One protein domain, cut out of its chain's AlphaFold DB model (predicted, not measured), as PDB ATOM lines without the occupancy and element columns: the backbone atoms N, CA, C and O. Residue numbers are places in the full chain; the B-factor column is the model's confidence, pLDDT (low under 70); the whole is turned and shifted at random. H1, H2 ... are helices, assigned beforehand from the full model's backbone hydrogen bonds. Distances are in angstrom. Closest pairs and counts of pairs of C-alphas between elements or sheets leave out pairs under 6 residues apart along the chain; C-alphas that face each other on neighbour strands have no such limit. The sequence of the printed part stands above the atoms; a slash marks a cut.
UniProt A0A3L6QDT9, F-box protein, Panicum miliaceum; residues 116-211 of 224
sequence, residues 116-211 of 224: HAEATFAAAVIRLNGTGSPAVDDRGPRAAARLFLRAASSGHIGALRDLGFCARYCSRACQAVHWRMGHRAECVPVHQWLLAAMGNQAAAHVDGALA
ATOM      1  N   HIS A 116      35.739  19.869  -4.390       94.56
ATOM      2  CA  HIS A 116      34.974  19.439  -3.216       94.56
ATOM      3  C   HIS A 116      35.643  19.916  -1.913       94.56
ATOM      4  O   HIS A 116      36.769  19.512  -1.574       94.56
ATOM      5  N   ALA A 117      34.953  20.792  -1.182       94.44
ATOM      6  CA  ALA A 117      35.503  21.503  -0.032       94.44
ATOM      7  C   ALA A 117      35.772  20.564   1.157       94.44
ATOM      8  O   ALA A 117      36.857  20.591   1.738       94.44
ATOM      9  N   GLU A 118      34.835  19.666   1.458       94.62
ATOM     10  CA  GLU A 118      34.909  18.662   2.524       94.62
ATOM     11  C   GLU A 118      36.033  17.655   2.268       94.62
ATOM     12  O   GLU A 118      36.799  17.343   3.180       94.62
ATOM     13  N   ALA A 119      36.209  17.198   1.022       95.25
ATOM     14  CA  ALA A 119      37.326  16.326   0.659       95.25
ATOM     15  C   ALA A 119      38.679  17.024   0.862       95.25
ATOM     16  O   ALA A 119      39.634  16.426   1.365       95.25
ATOM     17  N   THR A 120      38.753  18.310   0.507       95.19
ATOM     18  CA  THR A 120      39.950  19.137   0.697       95.19
ATOM     19  C   THR A 120      40.252  19.347   2.180       95.19
ATOM     20  O   THR A 120      41.402  19.190   2.598       95.19
ATOM     21  N   PHE A 121      39.229  19.623   2.989       95.00
ATOM     22  CA  PHE A 121      39.345  19.739   4.440       95.00
ATOM     23  C   PHE A 121      39.789  18.419   5.088       95.00
ATOM     24  O   PHE A 121      40.762  18.396   5.843       95.00
ATOM     25  N   ALA A 122      39.157  17.295   4.742       93.25
ATOM     26  CA  ALA A 122      39.528  15.976   5.253       93.25
ATOM     27  C   ALA A 122      40.984  15.615   4.907       93.25
ATOM     28  O   ALA A 122      41.734  15.125   5.756       93.25
ATOM     29  N   ALA A 123      41.432  15.926   3.687       90.62
ATOM     30  CA  ALA A 123      42.824  15.749   3.284       90.62
ATOM     31  C   ALA A 123      43.794  16.627   4.096       90.62
ATOM     32  O   ALA A 123      44.890  16.166   4.438       90.62
ATOM     33  N   ALA A 124      43.397  17.860   4.433       90.50
ATOM     34  CA  ALA A 124      44.163  18.750   5.303       90.50
ATOM     35  C   ALA A 124      44.339  18.142   6.699       90.50
ATOM     36  O   ALA A 124      45.468  18.053   7.186       90.50
ATOM     37  N   VAL A 125      43.257  17.633   7.297       89.00
ATOM     38  CA  VAL A 125      43.277  16.959   8.605       89.00
ATOM     39  C   VAL A 125      44.153  15.708   8.570       89.00
ATOM     40  O   VAL A 125      45.005  15.526   9.437       89.00
ATOM     41  N   ILE A 126      44.027  14.866   7.541       87.06
ATOM     42  CA  ILE A 126      44.874  13.675   7.375       87.06
ATOM     43  C   ILE A 126      46.357  14.061   7.315       87.06
ATOM     44  O   ILE A 126      47.195  13.414   7.950       87.06
ATOM     45  N   ARG A 127      46.700  15.148   6.616       82.88
ATOM     46  CA  ARG A 127      48.081  15.643   6.541       82.88
ATOM     47  C   ARG A 127      48.560  16.266   7.857       82.88
ATOM     48  O   ARG A 127      49.708  16.037   8.254       82.88
ATOM     49  N   LEU A 128      47.684  17.000   8.545       81.56
ATOM     50  CA  LEU A 128      47.936  17.588   9.863       81.56
ATOM     51  C   LEU A 128      48.096  16.522  10.947       81.56
ATOM     52  O   LEU A 128      48.886  16.713  11.864       81.56
ATOM     53  N   ASN A 129      47.459  15.361  10.798       80.31
ATOM     54  CA  ASN A 129      47.588  14.209  11.697       80.31
ATOM     55  C   ASN A 129      48.724  13.269  11.303       80.31
ATOM     56  O   ASN A 129      49.313  12.631  12.170       80.31
ATOM     57  N   GLY A 130      49.126  13.260  10.027       73.38
ATOM     58  CA  GLY A 130      50.344  12.577   9.561       73.38
ATOM     59  C   GLY A 130      50.140  11.078   9.458       73.38
ATOM     60  O   GLY A 130      51.065  10.312   9.203       73.38
ATOM     61  N   THR A 131      48.893  10.666   9.628       64.38
ATOM     62  CA  THR A 131      48.428   9.315   9.467       64.38
ATOM     63  C   THR A 131      48.366   9.022   7.974       64.38
ATOM     64  O   THR A 131      47.441   9.442   7.299       64.38
ATOM     65  N   GLY A 132      49.343   8.289   7.447       58.50
ATOM     66  CA  GLY A 132      49.095   7.373   6.333       58.50
ATOM     67  C   GLY A 132      48.909   7.930   4.917       58.50
ATOM     68  O   GLY A 132      48.430   7.168   4.079       58.50
ATOM     69  N   SER A 133      49.306   9.167   4.595       57.94
ATOM     70  CA  SER A 133      49.493   9.523   3.179       57.94
ATOM     71  C   SER A 133      50.725   8.783   2.631       57.94
ATOM     72  O   SER A 133      51.824   8.968   3.161       57.94
ATOM     73  N   PRO A 134      50.584   7.957   1.584       50.97
ATOM     74  CA  PRO A 134      51.726   7.346   0.927       50.97
ATOM     75  C   PRO A 134      52.444   8.428   0.111       50.97
ATOM     76  O   PRO A 134      51.829   9.026  -0.770       50.97
ATOM     77  N   ALA A 135      53.725   8.660   0.403       52.78
ATOM     78  CA  ALA A 135      54.656   9.433  -0.426       52.78
ATOM     79  C   ALA A 135      54.315  10.922  -0.658       52.78
ATOM     80  O   ALA A 135      54.061  11.334  -1.786       52.78
ATOM     81  N   VAL A 136      54.362  11.756   0.387       51.53
ATOM     82  CA  VAL A 136      54.560  13.203   0.185       51.53
ATOM     83  C   VAL A 136      55.560  13.716   1.213       51.53
ATOM     84  O   VAL A 136      55.346  13.524   2.409       51.53
ATOM     85  N   ASP A 137      56.622  14.366   0.743       48.59
ATOM     86  CA  ASP A 137      57.717  14.897   1.568       48.59
ATOM     87  C   ASP A 137      57.290  16.101   2.421       48.59
ATOM     88  O   ASP A 137      57.843  16.351   3.490       48.59
ATOM     89  N   ASP A 138      56.212  16.782   2.028       55.16
ATOM     90  CA  ASP A 138      55.626  17.883   2.788       55.16
ATOM     91  C   ASP A 138      54.558  17.369   3.777       55.16
ATOM     92  O   ASP A 138      53.340  17.390   3.528       55.16
ATOM     93  N   ARG A 139      55.034  16.802   4.893       61.53
ATOM     94  CA  ARG A 139      54.226  16.391   6.054       61.53
ATOM     95  C   ARG A 139      54.317  17.457   7.137       61.53
ATOM     96  O   ARG A 139      55.401  17.764   7.615       61.53
ATOM     97  N   GLY A 140      53.171  17.944   7.609       67.31
ATOM     98  CA  GLY A 140      53.118  18.839   8.763       67.31
ATOM     99  C   GLY A 140      52.120  19.985   8.619       67.31
ATOM    100  O   GLY A 140      51.365  20.028   7.641       67.31
ATOM    101  N   PRO A 141      52.125  20.916   9.590       73.62
ATOM    102  CA  PRO A 141      51.195  22.044   9.638       73.62
ATOM    103  C   PRO A 141      51.218  22.912   8.376       73.62
ATOM    104  O   PRO A 141      50.179  23.417   7.973       73.62
ATOM    105  N   ARG A 142      52.366  23.027   7.691       75.56
ATOM    106  CA  ARG A 142      52.515  23.827   6.459       75.56
ATOM    107  C   ARG A 142      51.727  23.268   5.272       75.56
ATOM    108  O   ARG A 142      50.953  23.989   4.647       75.56
ATOM    109  N   ALA A 143      51.889  21.979   4.968       77.44
ATOM    110  CA  ALA A 143      51.122  21.331   3.906       77.44
ATOM    111  C   ALA A 143      49.620  21.309   4.212       77.44
ATOM    112  O   ALA A 143      48.804  21.479   3.307       77.44
ATOM    113  N   ALA A 144      49.262  21.130   5.487       85.75
ATOM    114  CA  ALA A 144      47.878  21.200   5.933       85.75
ATOM    115  C   ALA A 144      47.299  22.616   5.780       85.75
ATOM    116  O   ALA A 144      46.200  22.754   5.253       85.75
ATOM    117  N   ALA A 145      48.051  23.666   6.132       86.69
ATOM    118  CA  ALA A 145      47.619  25.061   6.021       86.69
ATOM    119  C   ALA A 145      47.190  25.438   4.596       86.69
ATOM    120  O   ALA A 145      46.149  26.062   4.418       86.69
ATOM    121  N   ARG A 146      47.932  25.006   3.565       86.62
ATOM    122  CA  ARG A 146      47.555  25.275   2.163       86.62
ATOM    123  C   ARG A 146      46.232  24.616   1.774       86.62
ATOM    124  O   ARG A 146      45.447  25.198   1.029       86.62
ATOM    125  N   LEU A 147      45.975  23.411   2.282       90.25
ATOM    126  CA  LEU A 147      44.716  22.706   2.047       90.25
ATOM    127  C   LEU A 147      43.564  23.323   2.851       90.25
ATOM    128  O   LEU A 147      42.482  23.488   2.298       90.25
ATOM    129  N   PHE A 148      43.795  23.737   4.101       92.00
ATOM    130  CA  PHE A 148      42.802  24.472   4.886       92.00
ATOM    131  C   PHE A 148      42.439  25.806   4.239       92.00
ATOM    132  O   PHE A 148      41.258  26.104   4.116       92.00
ATOM    133  N   LEU A 149      43.420  26.569   3.750       91.31
ATOM    134  CA  LEU A 149      43.166  27.812   3.026       91.31
ATOM    135  C   LEU A 149      42.314  27.564   1.772       91.31
ATOM    136  O   LEU A 149      41.359  28.294   1.517       91.31
ATOM    137  N   ARG A 150      42.620  26.507   1.008       91.69
ATOM    138  CA  ARG A 150      41.821  26.123  -0.165       91.69
ATOM    139  C   ARG A 150      40.386  25.759   0.224       91.69
ATOM    140  O   ARG A 150      39.457  26.266  -0.387       91.69
ATOM    141  N   ALA A 151      40.203  24.922   1.244       94.25
ATOM    142  CA  ALA A 151      38.875  24.535   1.719       94.25
ATOM    143  C   ALA A 151      38.078  25.740   2.254       94.25
ATOM    144  O   ALA A 151      36.889  25.861   1.972       94.25
ATOM    145  N   ALA A 152      38.735  26.653   2.976       92.75
ATOM    146  CA  ALA A 152      38.134  27.887   3.473       92.75
ATOM    147  C   ALA A 152      37.680  28.806   2.331       92.75
ATOM    148  O   ALA A 152      36.572  29.331   2.379       92.75
ATOM    149  N   SER A 153      38.495  28.938   1.279       90.81
ATOM    150  CA  SER A 153      38.154  29.721   0.081       90.81
ATOM    151  C   SER A 153      36.958  29.135  -0.679       90.81
ATOM    152  O   SER A 153      36.232  29.861  -1.346       90.81
ATOM    153  N   SER A 154      36.712  27.831  -0.537       88.31
ATOM    154  CA  SER A 154      35.518  27.146  -1.048       88.31
ATOM    155  C   SER A 154      34.320  27.183  -0.081       88.31
ATOM    156  O   SER A 154      33.334  26.495  -0.323       88.31
ATOM    157  N   GLY A 155      34.388  27.948   1.016       86.12
ATOM    158  CA  GLY A 155      33.287  28.130   1.973       86.12
ATOM    159  C   GLY A 155      33.267  27.162   3.164       86.12
ATOM    160  O   GLY A 155      32.336  27.206   3.967       86.12
ATOM    161  N   HIS A 156      34.277  26.301   3.340       92.19
ATOM    162  CA  HIS A 156      34.310  25.364   4.467       92.19
ATOM    163  C   HIS A 156      34.651  26.079   5.788       92.19
ATOM    164  O   HIS A 156      35.821  26.252   6.140       92.19
ATOM    165  N   ILE A 157      33.628  26.440   6.566       89.75
ATOM    166  CA  ILE A 157      33.743  27.247   7.799       89.75
ATOM    167  C   ILE A 157      34.749  26.649   8.799       89.75
ATOM    168  O   ILE A 157      35.597  27.358   9.342       89.75
ATOM    169  N   GLY A 158      34.726  25.324   8.996       87.50
ATOM    170  CA  GLY A 158      35.647  24.645   9.918       87.50
ATOM    171  C   GLY A 158      37.129  24.782   9.540       87.50
ATOM    172  O   GLY A 158      37.994  24.698  10.407       87.50
ATOM    173  N   ALA A 159      37.432  25.054   8.265       91.56
ATOM    174  CA  ALA A 159      38.803  25.159   7.780       91.56
ATOM    175  C   ALA A 159      39.489  26.450   8.250       91.56
ATOM    176  O   ALA A 159      40.694  26.436   8.488       91.56
ATOM    177  N   LEU A 160      38.739  27.541   8.448       86.38
ATOM    178  CA  LEU A 160      39.275  28.817   8.945       86.38
ATOM    179  C   LEU A 160      39.838  28.683  10.363       86.38
ATOM    180  O   LEU A 160      40.943  29.144  10.655       86.38
ATOM    181  N   ARG A 161      39.104  27.994  11.242       85.56
ATOM    182  CA  ARG A 161      39.545  27.720  12.616       85.56
ATOM    183  C   ARG A 161      40.835  26.897  12.630       85.56
ATOM    184  O   ARG A 161      41.769  27.208  13.372       85.56
ATOM    185  N   ASP A 162      40.899  25.869  11.790       84.50
ATOM    186  CA  ASP A 162      42.020  24.927  11.765       84.50
ATOM    187  C   ASP A 162      43.247  25.512  11.031       84.50
ATOM    188  O   ASP A 162      44.393  25.181  11.350       84.50
ATOM    189  N   LEU A 163      43.035  26.480  10.132       83.00
ATOM    190  CA  LEU A 163      44.089  27.327   9.574       83.00
ATOM    191  C   LEU A 163      44.764  28.171  10.664       83.00
ATOM    192  O   LEU A 163      45.993  28.221  10.728       83.00
ATOM    193  N   GLY A 164      43.975  28.757  11.570       76.44
ATOM    194  CA  GLY A 164      44.489  29.464  12.745       76.44
ATOM    195  C   GLY A 164      45.331  28.565  13.657       76.44
ATOM    196  O   GLY A 164      46.355  28.998  14.178       76.44
ATOM    197  N   PHE A 165      44.963  27.286  13.805       75.06
ATOM    198  CA  PHE A 165      45.790  26.310  14.523       75.06
ATOM    199  C   PHE A 165      47.125  26.056  13.815       75.06
ATOM    200  O   PHE A 165      48.176  26.069  14.458       75.06
ATOM    201  N   CYS A 166      47.098  25.863  12.493       73.38
ATOM    202  CA  CYS A 166      48.316  25.686  11.706       73.38
ATOM    203  C   CYS A 166      49.230  26.909  11.791       73.38
ATOM    204  O   CYS A 166      50.445  26.745  11.734       73.38
ATOM    205  N   ALA A 167      48.670  28.106  11.986       67.56
ATOM    206  CA  ALA A 167      49.445  29.329  12.101       67.56
ATOM    207  C   ALA A 167      50.280  29.449  13.390       67.56
ATOM    208  O   ALA A 167      51.218  30.243  13.432       67.56
ATOM    209  N   ARG A 168      49.970  28.640  14.415       68.69
ATOM    210  CA  ARG A 168      50.663  28.644  15.715       68.69
ATOM    211  C   ARG A 168      51.927  27.784  15.751       68.69
ATOM    212  O   ARG A 168      52.766  27.995  16.620       68.69
ATOM    213  N   TYR A 169      52.072  26.812  14.846       70.12
ATOM    214  CA  TYR A 169      53.198  25.872  14.868       70.12
ATOM    215  C   TYR A 169      53.828  25.714  13.491       70.12
ATOM    216  O   TYR A 169      53.171  25.329  12.526       70.12
ATOM    217  N   CYS A 170      55.143  25.905  13.410       68.00
ATOM    218  CA  CYS A 170      55.882  25.709  12.164       68.00
ATOM    219  C   CYS A 170      56.120  24.221  11.830       68.00
ATOM    220  O   CYS A 170      56.411  23.884  10.681       68.00
ATOM    221  N   SER A 171      55.986  23.320  12.814       69.94
ATOM    222  CA  SER A 171      56.197  21.877  12.666       69.94
ATOM    223  C   SER A 171      55.429  21.061  13.715       69.94
ATOM    224  O   SER A 171      54.998  21.582  14.746       69.94
ATOM    225  N   ARG A 172      55.310  19.744  13.494       70.62
ATOM    226  CA  ARG A 172      54.815  18.802  14.520       70.62
ATOM    227  C   ARG A 172      55.707  18.739  15.752       70.62
ATOM    228  O   ARG A 172      55.201  18.510  16.842       70.62
ATOM    229  N   ALA A 173      57.021  18.883  15.574       71.12
ATOM    230  CA  ALA A 173      57.958  18.858  16.688       71.12
ATOM    231  C   ALA A 173      57.646  20.015  17.646       71.12
ATOM    232  O   ALA A 173      57.492  19.791  18.839       71.12
ATOM    233  N   CYS A 174      57.407  21.211  17.105       71.69
ATOM    234  CA  CYS A 174      56.980  22.379  17.874       71.69
ATOM    235  C   CYS A 174      55.617  22.180  18.546       71.69
ATOM    236  O   CYS A 174      55.454  22.507  19.719       71.69
ATOM    237  N   GLN A 175      54.655  21.573  17.844       72.31
ATOM    238  CA  GLN A 175      53.359  21.205  18.421       72.31
ATOM    239  C   GLN A 175      53.523  20.247  19.622       72.31
ATOM    240  O   GLN A 175      52.924  20.447  20.675       72.31
ATOM    241  N   ALA A 176      54.377  19.227  19.492       73.81
ATOM    242  CA  ALA A 176      54.632  18.242  20.541       73.81
ATOM    243  C   ALA A 176      55.458  18.795  21.718       73.81
ATOM    244  O   ALA A 176      55.276  18.336  22.845       73.81
ATOM    245  N   VAL A 177      56.363  19.749  21.469       72.19
ATOM    246  CA  VAL A 177      57.112  20.475  22.511       72.19
ATOM    247  C   VAL A 177      56.180  21.397  23.283       72.19
ATOM    248  O   VAL A 177      56.226  21.396  24.510       72.19
ATOM    249  N   HIS A 178      55.289  22.121  22.600       72.19
ATOM    250  CA  HIS A 178      54.314  22.984  23.264       72.19
ATOM    251  C   HIS A 178      53.467  22.210  24.280       72.19
ATOM    252  O   HIS A 178      53.349  22.650  25.419       72.19
ATOM    253  N   TRP A 179      52.968  21.025  23.908       70.12
ATOM    254  CA  TRP A 179      52.206  20.171  24.826       70.12
ATOM    255  C   TRP A 179      53.012  19.613  25.999       70.12
ATOM    256  O   TRP A 179      52.431  19.335  27.042       70.12
ATOM    257  N   ARG A 180      54.324  19.411  25.837       73.44
ATOM    258  CA  ARG A 180      55.167  18.803  26.877       73.44
ATOM    259  C   ARG A 180      55.822  19.810  27.812       73.44
ATOM    260  O   ARG A 180      56.048  19.484  28.968       73.44
ATOM    261  N   MET A 181      56.194  20.983  27.310       68.88
ATOM    262  CA  MET A 181      57.097  21.897  28.021       68.88
ATOM    263  C   MET A 181      56.686  23.372  27.929       68.88
ATOM    264  O   MET A 181      57.337  24.213  28.547       68.88
ATOM    265  N   GLY A 182      55.626  23.701  27.178       61.44
ATOM    266  CA  GLY A 182      55.307  25.085  26.832       61.44
ATOM    267  C   GLY A 182      56.320  25.659  25.831       61.44
ATOM    268  O   GLY A 182      57.522  25.407  25.910       61.44
ATOM    269  N   HIS A 183      55.860  26.422  24.841       59.41
ATOM    270  CA  HIS A 183      56.776  27.054  23.892       59.41
ATOM    271  C   HIS A 183      57.383  28.292  24.576       59.41
ATOM    272  O   HIS A 183      56.674  29.263  24.812       59.41
ATOM    273  N   ARG A 184      58.673  28.254  24.942       53.25
ATOM    274  CA  ARG A 184      59.360  29.385  25.611       53.25
ATOM    275  C   ARG A 184      59.853  30.483  24.653       53.25
ATOM    276  O   ARG A 184      60.291  31.525  25.119       53.25
ATOM    277  N   ALA A 185      59.784  30.258  23.340       56.62
ATOM    278  CA  ALA A 185      60.167  31.211  22.293       56.62
ATOM    279  C   ALA A 185      59.151  31.179  21.137       56.62
ATOM    280  O   ALA A 185      58.510  30.147  20.920       56.62
ATOM    281  N   GLU A 186      58.995  32.276  20.392       55.47
ATOM    282  CA  GLU A 186      58.041  32.369  19.278       55.47
ATOM    283  C   GLU A 186      58.338  31.341  18.172       55.47
ATOM    284  O   GLU A 186      59.449  31.229  17.654       55.47
ATOM    285  N   CYS A 187      57.318  30.570  17.788       62.47
ATOM    286  CA  CYS A 187      57.361  29.725  16.599       62.47
ATOM    287  C   CYS A 187      57.150  30.632  15.378       62.47
ATOM    288  O   CYS A 187      56.075  31.211  15.256       62.47
ATOM    289  N   VAL A 188      58.155  30.767  14.502       57.28
ATOM    290  CA  VAL A 188      58.161  31.683  13.335       57.28
ATOM    291  C   VAL A 188      56.776  31.795  12.668       57.28
ATOM    292  O   VAL A 188      56.189  30.763  12.314       57.28
ATOM    293  N   PRO A 189      56.243  33.015  12.469       59.25
ATOM    294  CA  PRO A 189      54.826  33.200  12.211       59.25
ATOM    295  C   PRO A 189      54.457  32.791  10.784       59.25
ATOM    296  O   PRO A 189      54.977  33.294   9.789       59.25
ATOM    297  N   VAL A 190      53.482  31.889  10.690       57.00
ATOM    298  CA  VAL A 190      52.948  31.333   9.436       57.00
ATOM    299  C   VAL A 190      52.321  32.395   8.523       57.00
ATOM    300  O   VAL A 190      52.067  32.104   7.359       57.00
ATOM    301  N   HIS A 191      52.133  33.639   8.984       57.38
ATOM    302  CA  HIS A 191      51.628  34.745   8.161       57.38
ATOM    303  C   HIS A 191      52.430  34.926   6.858       57.38
ATOM    304  O   HIS A 191      51.831  35.082   5.801       57.38
ATOM    305  N   GLN A 192      53.763  34.788   6.896       62.31
ATOM    306  CA  GLN A 192      54.610  34.887   5.694       62.31
ATOM    307  C   GLN A 192      54.301  33.778   4.677       62.31
ATOM    308  O   GLN A 192      54.319  33.989   3.467       62.31
ATOM    309  N   TRP A 193      53.950  32.592   5.172       61.91
ATOM    310  CA  TRP A 193      53.599  31.425   4.362       61.91
ATOM    311  C   TRP A 193      52.178  31.525   3.813       61.91
ATOM    312  O   TRP A 193      51.923  31.123   2.680       61.91
ATOM    313  N   LEU A 194      51.253  32.046   4.620       61.16
ATOM    314  CA  LEU A 194      49.875  32.319   4.229       61.16
ATOM    315  C   LEU A 194      49.827  33.348   3.104       61.16
ATOM    316  O   LEU A 194      49.163  33.090   2.111       61.16
ATOM    317  N   LEU A 195      50.599  34.433   3.203       65.50
ATOM    318  CA  LEU A 195      50.717  35.432   2.139       65.50
ATOM    319  C   LEU A 195      51.221  34.809   0.825       65.50
ATOM    320  O   LEU A 195      50.627  35.037  -0.226       65.50
ATOM    321  N   ALA A 196      52.238  33.941   0.881       61.75
ATOM    322  CA  ALA A 196      52.710  33.209  -0.298       61.75
ATOM    323  C   ALA A 196      51.659  32.226  -0.860       61.75
ATOM    324  O   ALA A 196      51.486  32.111  -2.074       61.75
ATOM    325  N   ALA A 197      50.921  31.519   0.002       61.12
ATOM    326  CA  ALA A 197      49.861  30.603  -0.420       61.12
ATOM    327  C   ALA A 197      48.650  31.337  -1.024       61.12
ATOM    328  O   ALA A 197      48.083  30.856  -2.003       61.12
ATOM    329  N   MET A 198      48.288  32.498  -0.472       64.81
ATOM    330  CA  MET A 198      47.250  33.387  -0.998       64.81
ATOM    331  C   MET A 198      47.654  33.960  -2.362       64.81
ATOM    332  O   MET A 198      46.829  33.968  -3.271       64.81
ATOM    333  N   GLY A 199      48.926  34.332  -2.551       59.12
ATOM    334  CA  GLY A 199      49.458  34.745  -3.856       59.12
ATOM    335  C   GLY A 199      49.356  33.647  -4.923       59.12
ATOM    336  O   GLY A 199      48.865  33.889  -6.023       59.12
ATOM    337  N   ASN A 200      49.723  32.408  -4.580       56.38
ATOM    338  CA  ASN A 200      49.634  31.268  -5.504       56.38
ATOM    339  C   ASN A 200      48.184  30.833  -5.800       56.38
ATOM    340  O   ASN A 200      47.896  30.348  -6.892       56.38
ATOM    341  N   GLN A 201      47.262  30.978  -4.841       55.41
ATOM    342  CA  GLN A 201      45.837  30.709  -5.065       55.41
ATOM    343  C   GLN A 201      45.170  31.776  -5.925       55.41
ATOM    344  O   GLN A 201      44.346  31.420  -6.765       55.41
ATOM    345  N   ALA A 202      45.535  33.049  -5.741       47.81
ATOM    346  CA  ALA A 202      45.089  34.123  -6.615       47.81
ATOM    347  C   ALA A 202      45.489  33.807  -8.062       47.81
ATOM    348  O   ALA A 202      44.600  33.729  -8.900       47.81
ATOM    349  N   ALA A 203      46.765  33.483  -8.319       43.62
ATOM    350  CA  ALA A 203      47.260  33.076  -9.641       43.62
ATOM    351  C   ALA A 203      46.456  31.908 -10.254       43.62
ATOM    352  O   ALA A 203      45.952  32.025 -11.367       43.62
ATOM    353  N   ALA A 204      46.223  30.830  -9.495       48.53
ATOM    354  CA  ALA A 204      45.446  29.681  -9.969       48.53
ATOM    355  C   ALA A 204      43.958  29.998 -10.242       48.53
ATOM    356  O   ALA A 204      43.347  29.377 -11.113       48.53
ATOM    357  N   HIS A 205      43.361  30.947  -9.510       45.50
ATOM    358  CA  HIS A 205      42.010  31.441  -9.787       45.50
ATOM    359  C   HIS A 205      41.963  32.323 -11.039       45.50
ATOM    360  O   HIS A 205      40.995  32.213 -11.792       45.50
ATOM    361  N   VAL A 206      42.986  33.152 -11.293       45.78
ATOM    362  CA  VAL A 206      43.058  33.959 -12.524       45.78
ATOM    363  C   VAL A 206      43.269  33.065 -13.745       45.78
ATOM    364  O   VAL A 206      42.574  33.246 -14.737       45.78
ATOM    365  N   ASP A 207      44.129  32.048 -13.651       36.06
ATOM    366  CA  ASP A 207      44.364  31.079 -14.730       36.06
ATOM    367  C   ASP A 207      43.132  30.203 -15.002       36.06
ATOM    368  O   ASP A 207      42.805  29.919 -16.151       36.06
ATOM    369  N   GLY A 208      42.401  29.802 -13.954       40.38
ATOM    370  CA  GLY A 208      41.130  29.084 -14.088       40.38
ATOM    371  C   GLY A 208      40.015  29.942 -14.698       40.38
ATOM    372  O   GLY A 208      39.234  29.441 -15.505       40.38
ATOM    373  N   ALA A 209      39.962  31.234 -14.359       37.28
ATOM    374  CA  ALA A 209      39.041  32.194 -14.963       37.28
ATOM    375  C   ALA A 209      39.410  32.509 -16.423       37.28
ATOM    376  O   ALA A 209      38.520  32.563 -17.268       37.28
ATOM    377  N   LEU A 210      40.704  32.635 -16.748       39.41
ATOM    378  CA  LEU A 210      41.185  32.781 -18.125       39.41
ATOM    379  C   LEU A 210      40.907  31.522 -18.956       39.41
ATOM    380  O   LEU A 210      40.475  31.638 -20.094       39.41
ATOM    381  N   ALA A 211      41.099  30.324 -18.396       38.50
ATOM    382  CA  ALA A 211      40.795  29.065 -19.076       38.50
ATOM    383  C   ALA A 211      39.284  28.867 -19.302       38.50
ATOM    384  O   ALA A 211      38.884  28.354 -20.345       38.50
TER     385      ALA A 211
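This is residues 116 to 211 of the 224 residues of the protein "F-box protein" of Panicum miliaceum (UniProt A0A3L6QDT9). A long helix, H5, crosses the middle helix, H2, of a small three-helix bundle made of H1, H2 and H3, and the last part of H5, residues 202 to 211, sticks out beyond the body. At the other end of the longest axis H4 touches no helix, and a link from it folds back to H5. The printed part has 96 residues with five named helices, H1 to H5 in that order along the chain, and no named strand; the class is all helix. It is compact, with a radius of gyration of the C-alphas of 14.2 A, but elongated in outline, spanning 50 by 28 by 26 A.

H5, residues 191 to 211, is the longest helix. It touches H2, residues 141 to 153, with residues 193 to 201 alone, at a steep tilt of 46 degrees, the same way; the closest C-alphas are those of Arg 146 and Ala 197, 6.4 A apart. H2 is the hub, touching three helices. H1, residues 117 to 129, touches it at a shallow tilt of 14 degrees, opposite ways, with C-alphas of Ala 124 and Ala 144 closest at 4.5 A. H3, residues 157 to 166, touches H2 at a shallow tilt of 24 degrees, opposite ways, with C-alphas of Phe 148 and Ala 159 closest at 5.0 A. Both pairs are helical hairpins, and H1, H2 and H3 form an up and down bundle, each running against the one before it. H4, residues 172 to 181, is close to H2 but not clearly touching, with C-alphas of Pro 141 and Arg 172 closest at 6.9 A. H5 is apart from H1, H3 and H4. Every O i to N i+4 pair is within hydrogen-bond range in H1, H4 and H5; in H2 it is 8 of 9 and in H3 5 of 6.

H5 is 29.9 A long from first to last C-alpha, from C-alpha 191 at (51.628, 34.745, 8.161) to C-alpha 211 at (40.795, 29.065, -19.076). H1 is 18.4 A long and begins with C-alpha 117 at (35.503, 21.503, -0.032). H2 measures 17.9 A, H3 15.2 A and H4 14.0 A.

The two C-alphas farthest apart are those of Met 181 and Ala 211, 50.4 A. Without residues 202 to 211, which stand free, the body spans 38 by 28 by 22 A. The printed part has no cut. The link from H1 to H2, 11 residues, is long. The mean pLDDT of the printed part is 70.9, and 45 residues are under 70, among them residues 131 to 140 and 181 to 211.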